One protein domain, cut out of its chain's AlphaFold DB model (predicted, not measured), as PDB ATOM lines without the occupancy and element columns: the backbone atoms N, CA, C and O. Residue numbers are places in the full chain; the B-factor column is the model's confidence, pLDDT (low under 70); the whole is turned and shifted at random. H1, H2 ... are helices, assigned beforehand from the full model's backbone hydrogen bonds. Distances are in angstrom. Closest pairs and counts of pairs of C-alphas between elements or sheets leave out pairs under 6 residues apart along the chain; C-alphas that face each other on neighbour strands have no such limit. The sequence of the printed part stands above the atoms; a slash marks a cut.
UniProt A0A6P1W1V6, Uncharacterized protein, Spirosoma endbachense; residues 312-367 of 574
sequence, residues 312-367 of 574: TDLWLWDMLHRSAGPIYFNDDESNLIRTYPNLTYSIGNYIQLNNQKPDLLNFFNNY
ATOM      1  N   THR A 312      96.298  23.904  57.443       90.12
ATOM      2  CA  THR A 312      96.601  25.176  58.115       90.12
ATOM      3  C   THR A 312      97.748  25.939  57.461       90.12
ATOM      4  O   THR A 312      97.657  27.154  57.314       90.12
ATOM      5  N   ASP A 313      98.816  25.252  57.055       93.38
ATOM      6  CA  ASP A 313      99.936  25.894  56.362       93.38
ATOM      7  C   ASP A 313      99.539  26.329  54.953       93.38
ATOM      8  O   ASP A 313      99.993  27.368  54.488       93.38
ATOM      9  N   LEU A 314      98.655  25.565  54.308       91.56
ATOM     10  CA  LEU A 314      98.056  25.934  53.040       91.56
ATOM     11  C   LEU A 314      97.249  27.224  53.194       91.56
ATOM     12  O   LEU A 314      97.496  28.183  52.479       91.56
ATOM     13  N   TRP A 315      96.374  27.293  54.197       94.81
ATOM     14  CA  TRP A 315      95.625  28.513  54.481       94.81
ATOM     15  C   TRP A 315      96.545  29.708  54.790       94.81
ATOM     16  O   TRP A 315      96.315  30.804  54.287       94.81
ATOM     17  N   LEU A 316      97.618  29.519  55.572       94.81
ATOM     18  CA  LEU A 316      98.612  30.574  55.830       94.81
ATOM     19  C   LEU A 316      99.312  31.023  54.538       94.81
ATOM     20  O   LEU A 316      99.554  32.217  54.355       94.81
ATOM     21  N   TRP A 317      99.615  30.083  53.639       93.88
ATOM     22  CA  TRP A 317     100.182  30.376  52.328       93.88
ATOM     23  C   TRP A 317      99.198  31.166  51.461       93.88
ATOM     24  O   TRP A 317      99.582  32.204  50.924       93.88
ATOM     25  N   ASP A 318      97.929  30.758  51.408       92.69
ATOM     26  CA  ASP A 318      96.876  31.465  50.672       92.69
ATOM     27  C   ASP A 318      96.694  32.892  51.207       92.69
ATOM     28  O   ASP A 318      96.548  33.841  50.439       92.69
ATOM     29  N   MET A 319      96.754  33.083  52.531       95.06
ATOM     30  CA  MET A 319      96.686  34.416  53.140       95.06
ATOM     31  C   MET A 319      97.871  35.294  52.729       95.06
ATOM     32  O   MET A 319      97.672  36.472  52.422       95.06
ATOM     33  N   LEU A 320      99.080  34.731  52.665       93.38
ATOM     34  CA  LEU A 320     100.279  35.441  52.220       93.38
ATOM     35  C   LEU A 320     100.237  35.798  50.726       93.38
ATOM     36  O   LEU A 320     100.815  36.809  50.344       93.38
ATOM     37  N   HIS A 321      99.545  35.014  49.896       91.25
ATOM     38  CA  HIS A 321      99.495  35.199  48.438       91.25
ATOM     39  C   HIS A 321      98.139  35.716  47.933       91.25
ATOM     40  O   HIS A 321      97.875  35.720  46.733       91.25
ATOM     41  N   ARG A 322      97.274  36.208  48.830       90.12
ATOM     42  CA  ARG A 322      95.962  36.763  48.471       90.12
ATOM     43  C   ARG A 322      96.080  37.894  47.447       90.12
ATOM     44  O   ARG A 322      96.760  38.894  47.675       90.12
ATOM     45  N   SER A 323      95.281  37.804  46.384       82.25
ATOM     46  CA  SER A 323      95.173  38.835  45.340       82.25
ATOM     47  C   SER A 323      94.674  40.192  45.856       82.25
ATOM     48  O   SER A 323      95.059  41.235  45.336       82.25
ATOM     49  N   ALA A 324      93.858  40.195  46.917       82.94
ATOM     50  CA  ALA A 324      93.363  41.404  47.589       82.94
ATOM     51  C   ALA A 324      94.412  42.103  48.487       82.94
ATOM     52  O   ALA A 324      94.098  43.102  49.143       82.94
ATOM     53  N   GLY A 325      95.637  41.575  48.524       89.00
ATOM     54  CA  GLY A 325      96.748  42.048  49.338       89.00
ATOM     55  C   GLY A 325      97.272  40.940  50.261       89.00
ATOM     56  O   GLY A 325      96.465  40.259  50.906       89.00
ATOM     57  N   PRO A 326      98.604  40.764  50.352       91.50
ATOM     58  CA  PRO A 326      99.211  39.740  51.190       91.50
ATOM     59  C   PRO A 326      98.926  40.019  52.669       91.50
ATOM     60  O   PRO A 326      99.136  41.130  53.162       91.50
ATOM     61  N   ILE A 327      98.479  38.998  53.396       95.88
ATOM     62  CA  ILE A 327      98.323  39.034  54.847       95.88
ATOM     63  C   ILE A 327      99.454  38.225  55.469       95.88
ATOM     64  O   ILE A 327      99.478  36.998  55.402       95.88
ATOM     65  N   TYR A 328     100.394  38.932  56.088       94.50
ATOM     66  CA  TYR A 328     101.540  38.320  56.747       94.50
ATOM     67  C   TYR A 328     101.234  38.027  58.217       94.50
ATOM     68  O   TYR A 328     100.943  38.950  58.976       94.50
ATOM     69  N   PHE A 329     101.350  36.765  58.624       93.81
ATOM     70  CA  PHE A 329     101.407  36.362  60.028       93.81
ATOM     71  C   PHE A 329     102.865  36.142  60.409       93.81
ATOM     72  O   PHE A 329     103.589  35.455  59.689       93.81
ATOM     73  N   ASN A 330     103.305  36.705  61.534       94.06
ATOM     74  CA  ASN A 330     104.650  36.405  62.029       94.06
ATOM     75  C   ASN A 330     104.738  34.952  62.551       94.06
ATOM     76  O   ASN A 330     103.735  34.229  62.587       94.06
ATOM     77  N   ASP A 331     105.933  34.507  62.935       92.06
ATOM     78  CA  ASP A 331     106.152  33.123  63.371       92.06
ATOM     79  C   ASP A 331     105.328  32.751  64.610       92.06
ATOM     80  O   ASP A 331     104.756  31.660  64.656       92.06
ATOM     81  N   ASP A 332     105.202  33.656  65.583       86.88
ATOM     82  CA  ASP A 332     104.429  33.418  66.805       86.88
ATOM     83  C   ASP A 332     102.930  33.300  66.497       86.88
ATOM     84  O   ASP A 332     102.262  32.373  66.955       86.88
ATOM     85  N   GLU A 333     102.407  34.190  65.651       90.94
ATOM     86  CA  GLU A 333     101.028  34.141  65.163       90.94
ATOM     87  C   GLU A 333     100.756  32.872  64.350       90.94
ATOM     88  O   GLU A 333      99.737  32.209  64.539       90.94
ATOM     89  N   SER A 334     101.684  32.487  63.477       93.44
ATOM     90  CA  SER A 334     101.570  31.272  62.671       93.44
ATOM     91  C   SER A 334     101.591  30.020  63.547       93.44
ATOM     92  O   SER A 334     100.787  29.109  63.355       93.44
ATOM     93  N   ASN A 335     102.471  29.968  64.551       87.44
ATOM     94  CA  ASN A 335     102.542  28.862  65.505       87.44
ATOM     95  C   ASN A 335     101.282  28.767  66.365       87.44
ATOM     96  O   ASN A 335     100.786  27.668  66.619       87.44
ATOM     97  N   LEU A 336     100.722  29.905  66.759       82.38
ATOM     98  CA  LEU A 336      99.450  29.977  67.461       82.38
ATOM     99  C   LEU A 336      98.299  29.421  66.607       82.38
ATOM    100  O   LEU A 336      97.532  28.583  67.079       82.38
ATOM    101  N   ILE A 337      98.221  29.811  65.331       89.44
ATOM    102  CA  ILE A 337      97.221  29.302  64.379       89.44
ATOM    103  C   ILE A 337      97.406  27.797  64.138       89.44
ATOM    104  O   ILE A 337      96.425  27.061  64.098       89.44
ATOM    105  N   ARG A 338      98.646  27.300  64.045       89.94
ATOM    106  CA  ARG A 338      98.939  25.856  63.947       89.94
ATOM    107  C   ARG A 338      98.536  25.083  65.193       89.94
ATOM    108  O   ARG A 338      98.052  23.959  65.085       89.94
ATOM    109  N   THR A 339      98.740  25.673  66.368       83.06
ATOM    110  CA  THR A 339      98.329  25.076  67.645       83.06
ATOM    111  C   THR A 339      96.804  24.981  67.714       83.06
ATOM    112  O   THR A 339      96.262  24.002  68.229       83.06
ATOM    113  N   TYR A 340      96.110  25.963  67.131       78.25
ATOM    114  CA  TYR A 340      94.655  26.091  67.157       78.25
ATOM    115  C   TYR A 340      94.080  26.235  65.742       78.25
ATOM    116  O   TYR A 340      93.556  27.293  65.389       78.25
ATOM    117  N   PRO A 341      94.118  25.166  64.926       82.50
ATOM    118  CA  PRO A 341      93.813  25.237  63.497       82.50
ATOM    119  C   PRO A 341      92.376  25.666  63.193       82.50
ATOM    120  O   PRO A 341      92.112  26.155  62.104       82.50
ATOM    121  N   ASN A 342      91.456  25.561  64.154       73.94
ATOM    122  CA  ASN A 342      90.079  26.048  64.014       73.94
ATOM    123  C   ASN A 342      89.982  27.586  63.995       73.94
ATOM    124  O   ASN A 342      88.980  28.136  63.540       73.94
ATOM    125  N   LEU A 343      91.027  28.300  64.438       78.75
ATOM    126  CA  LEU A 343      91.096  29.756  64.308       78.75
ATOM    127  C   LEU A 343      91.134  30.206  62.844       78.75
ATOM    128  O   LEU A 343      90.708  31.324  62.575       78.75
ATOM    129  N   THR A 344      91.597  29.373  61.904       87.94
ATOM    130  CA  THR A 344      91.718  29.757  60.483       87.94
ATOM    131  C   THR A 344      90.387  30.207  59.891       87.94
ATOM    132  O   THR A 344      90.359  31.186  59.153       87.94
ATOM    133  N   TYR A 345      89.274  29.568  60.265       78.56
ATOM    134  CA  TYR A 345      87.942  29.957  59.797       78.56
ATOM    135  C   TYR A 345      87.565  31.354  60.292       78.56
ATOM    136  O   TYR A 345      87.192  32.237  59.523       78.56
ATOM    137  N   SER A 346      87.729  31.573  61.592       75.44
ATOM    138  CA  SER A 346      87.334  32.815  62.244       75.44
ATOM    139  C   SER A 346      88.238  33.988  61.831       75.44
ATOM    140  O   SER A 346      87.755  35.073  61.505       75.44
ATOM    141  N   ILE A 347      89.551  33.755  61.749       85.25
ATOM    142  CA  ILE A 347      90.515  34.727  61.222       85.25
ATOM    143  C   ILE A 347      90.249  34.986  59.732       85.25
ATOM    144  O   ILE A 347      90.287  36.138  59.304       85.25
ATOM    145  N   GLY A 348      89.934  33.945  58.958       86.31
ATOM    146  CA  GLY A 348      89.574  34.045  57.544       86.31
ATOM    147  C   GLY A 348      88.370  34.956  57.320       86.31
ATOM    148  O   GLY A 348      88.452  35.873  56.506       86.31
ATOM    149  N   ASN A 349      87.306  34.792  58.112       77.81
ATOM    150  CA  ASN A 349      86.131  35.668  58.073       77.81
ATOM    151  C   ASN A 349      86.480  37.119  58.439       77.81
ATOM    152  O   ASN A 349      86.052  38.046  57.750       77.81
ATOM    153  N   TYR A 350      87.287  37.340  59.487       79.19
ATOM    154  CA  TYR A 350      87.737  38.691  59.842       79.19
ATOM    155  C   TYR A 350      88.516  39.344  58.693       79.19
ATOM    156  O   TYR A 350      88.244  40.495  58.347       79.19
ATOM    157  N   ILE A 351      89.446  38.609  58.078       88.75
ATOM    158  CA  ILE A 351      90.243  39.081  56.940       88.75
ATOM    159  C   ILE A 351      89.353  39.376  55.738       88.75
ATOM    160  O   ILE A 351      89.538  40.404  55.093       88.75
ATOM    161  N   GLN A 352      88.384  38.514  55.437       84.75
ATOM    162  CA  GLN A 352      87.459  38.719  54.327       84.75
ATOM    163  C   GLN A 352      86.639  40.004  54.504       84.75
ATOM    164  O   GLN A 352      86.459  40.747  53.543       84.75
ATOM    165  N   LEU A 353      86.181  40.283  55.728       76.06
ATOM    166  CA  LEU A 353      85.365  41.459  56.035       76.06
ATOM    167  C   LEU A 353      86.175  42.759  56.120       76.06
ATOM    168  O   LEU A 353      85.690  43.805  55.702       76.06
ATOM    169  N   ASN A 354      87.388  42.709  56.674       78.12
ATOM    170  CA  ASN A 354      88.155  43.912  57.019       78.12
ATOM    171  C   ASN A 354      89.368  44.151  56.111       78.12
ATOM    172  O   ASN A 354      90.043  45.168  56.246       78.12
ATOM    173  N   ASN A 355      89.682  43.205  55.226       89.25
ATOM    174  CA  ASN A 355      90.902  43.172  54.421       89.25
ATOM    175  C   ASN A 355      92.208  43.346  55.232       89.25
ATOM    176  O   ASN A 355      93.213  43.818  54.710       89.25
ATOM    177  N   GLN A 356      92.197  42.962  56.511       90.25
ATOM    178  CA  GLN A 356      93.338  43.012  57.430       90.25
ATOM    179  C   GLN A 356      93.253  41.852  58.430       90.25
ATOM    180  O   GLN A 356      92.157  41.364  58.707       90.25
ATOM    181  N   LYS A 357      94.388  41.398  58.978       91.31
ATOM    182  CA  LYS A 357      94.412  40.380  60.046       91.31
ATOM    183  C   LYS A 357      94.083  40.994  61.411       91.31
ATOM    184  O   LYS A 357      94.386  42.169  61.622       91.31
ATOM    185  N   PRO A 358      93.525  40.220  62.356       83.38
ATOM    186  CA  PRO A 358      93.440  40.661  63.741       83.38
ATOM    187  C   PRO A 358      94.844  40.709  64.373       83.38
ATOM    188  O   PRO A 358      95.751  39.980  63.965       83.38
ATOM    189  N   ASP A 359      95.027  41.556  65.386       84.69
ATOM    190  CA  ASP A 359      96.252  41.598  66.194       84.69
ATOM    191  C   ASP A 359      96.246  40.442  67.203       84.69
ATOM    192  O   ASP A 359      95.781  40.574  68.338       84.69
ATOM    193  N   LEU A 360      96.696  39.268  66.750       81.69
ATOM    194  CA  LEU A 360      96.629  38.038  67.532       81.69
ATOM    195  C   LEU A 360      97.523  38.131  68.769       81.69
ATOM    196  O   LEU A 360      97.076  37.808  69.861       81.69
ATOM    197  N   LEU A 361      98.759  38.613  68.654       79.19
ATOM    198  CA  LEU A 361      99.668  38.642  69.805       79.19
ATOM    199  C   LEU A 361      99.190  39.582  70.904       79.19
ATOM    200  O   LEU A 361      99.198  39.199  72.068       79.19
ATOM    201  N   ASN A 362      98.733  40.784  70.563       73.62
ATOM    202  CA  ASN A 362      98.156  41.703  71.542       73.62
ATOM    203  C   ASN A 362      96.873  41.135  72.155       73.62
ATOM    204  O   ASN A 362      96.648  41.261  73.360       73.62
ATOM    205  N   PHE A 363      96.052  40.469  71.338       66.25
ATOM    206  CA  PHE A 363      94.875  39.773  71.826       66.25
ATOM    207  C   PHE A 363      95.277  38.714  72.862       66.25
ATOM    208  O   PHE A 363      94.854  38.825  74.004       66.25
ATOM    209  N   PHE A 364      96.160  37.773  72.516       66.19
ATOM    210  CA  PHE A 364      96.565  36.658  73.379       66.19
ATOM    211  C   PHE A 364      97.402  37.077  74.592       66.19
ATOM    212  O   PHE A 364      97.132  36.613  75.696       66.19
ATOM    213  N   ASN A 365      98.378  37.973  74.428       64.50
ATOM    214  CA  ASN A 365      99.254  38.417  75.521       64.50
ATOM    215  C   ASN A 365      98.492  39.152  76.612       64.50
ATOM    216  O   ASN A 365      98.893  39.130  77.773       64.50
ATOM    217  N   ASN A 366      97.391  39.796  76.242       55.25
ATOM    218  CA  ASN A 366      96.585  40.508  77.203       55.25
ATOM    219  C   ASN A 366      95.302  39.746  77.564       55.25
ATOM    220  O   ASN A 366      94.479  40.287  78.293       55.25
ATOM    221  N   TYR A 367      95.089  38.527  77.071       54.75
ATOM    222  CA  TYR A 367      93.915  37.729  77.404       54.75
ATOM    223  C   TYR A 367      94.170  36.933  78.692       54.75
ATOM    224  O   TYR A 367      94.981  36.007  78.707       54.75
TER     225      TYR A 367
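What this domain is: This is residues 312 to 367 of the 574 residues of an uncharacterized protein of Spirosoma endbachense (UniProt A0A6P1W1V6). Three short helices come together near one corner, where the first residue of H1, the last part of H2 and the first residues of H3 meet; from there H1 and H3 run nearly the same way, while H2 makes a hairpin with H1. A fourth, smaller helix, H4, stands about perpendicular to H2 near Glu 333, with the last residue, Tyr 367, at one end of the longest axis and the link after H1 at the other. The printed part has 56 residues with four named helices, H1, H2, H3 and H4 in that order, and no named strand: the class is all helix. It is compact, with a radius of gyration of the C-alphas of 10.6 A, and spans 31 by 21 by 18 A.

Where its parts are: H1, residues 312 to 320, begins at C-alpha 312 (96.601, 25.176, 58.115) and is 12.4 A long. H2, residues 331 to 339, is 12.0 A long. H3, residues 343 to 354, is the longest at 16.2 A and ends at C-alpha 354 (88.155, 43.912, 57.019). H4, residues 360 to 365, ends at C-alpha 365 (99.254, 38.417, 75.521).

How they stand to each other: H1 and H2 touch as a helical hairpin, at a steep tilt of 39 degrees, opposite ways; their closest C-alphas, of Thr 312 and Arg 338, are 6.3 A apart. H1 and H3 are close but not clearly touching, 7.1 A between the C-alphas of Thr 312 and Thr 344, at a shallow tilt of 18 degrees, the same way. H2 and H3 are likewise close but not clearly touching, with the C-alphas of Ile 337 and Leu 343 closest at 6.1 A. H2 and H4 only just touch, with 3 pairs of C-alphas within 8 A, closest at Glu 333 and Leu 360, 6.3 A. H4 is apart from H1 and H3. In H1, H2, H3 and H4 every O i to N i+4 pair is within hydrogen-bond range.

The domain as a whole: The two C-alphas farthest apart, of Ser 323 and Tyr 367, are 32.1 A apart. The printed part has no cut and no long link. Mean pLDDT of the printed part is 84.5; residues 363 to 367 are under 70.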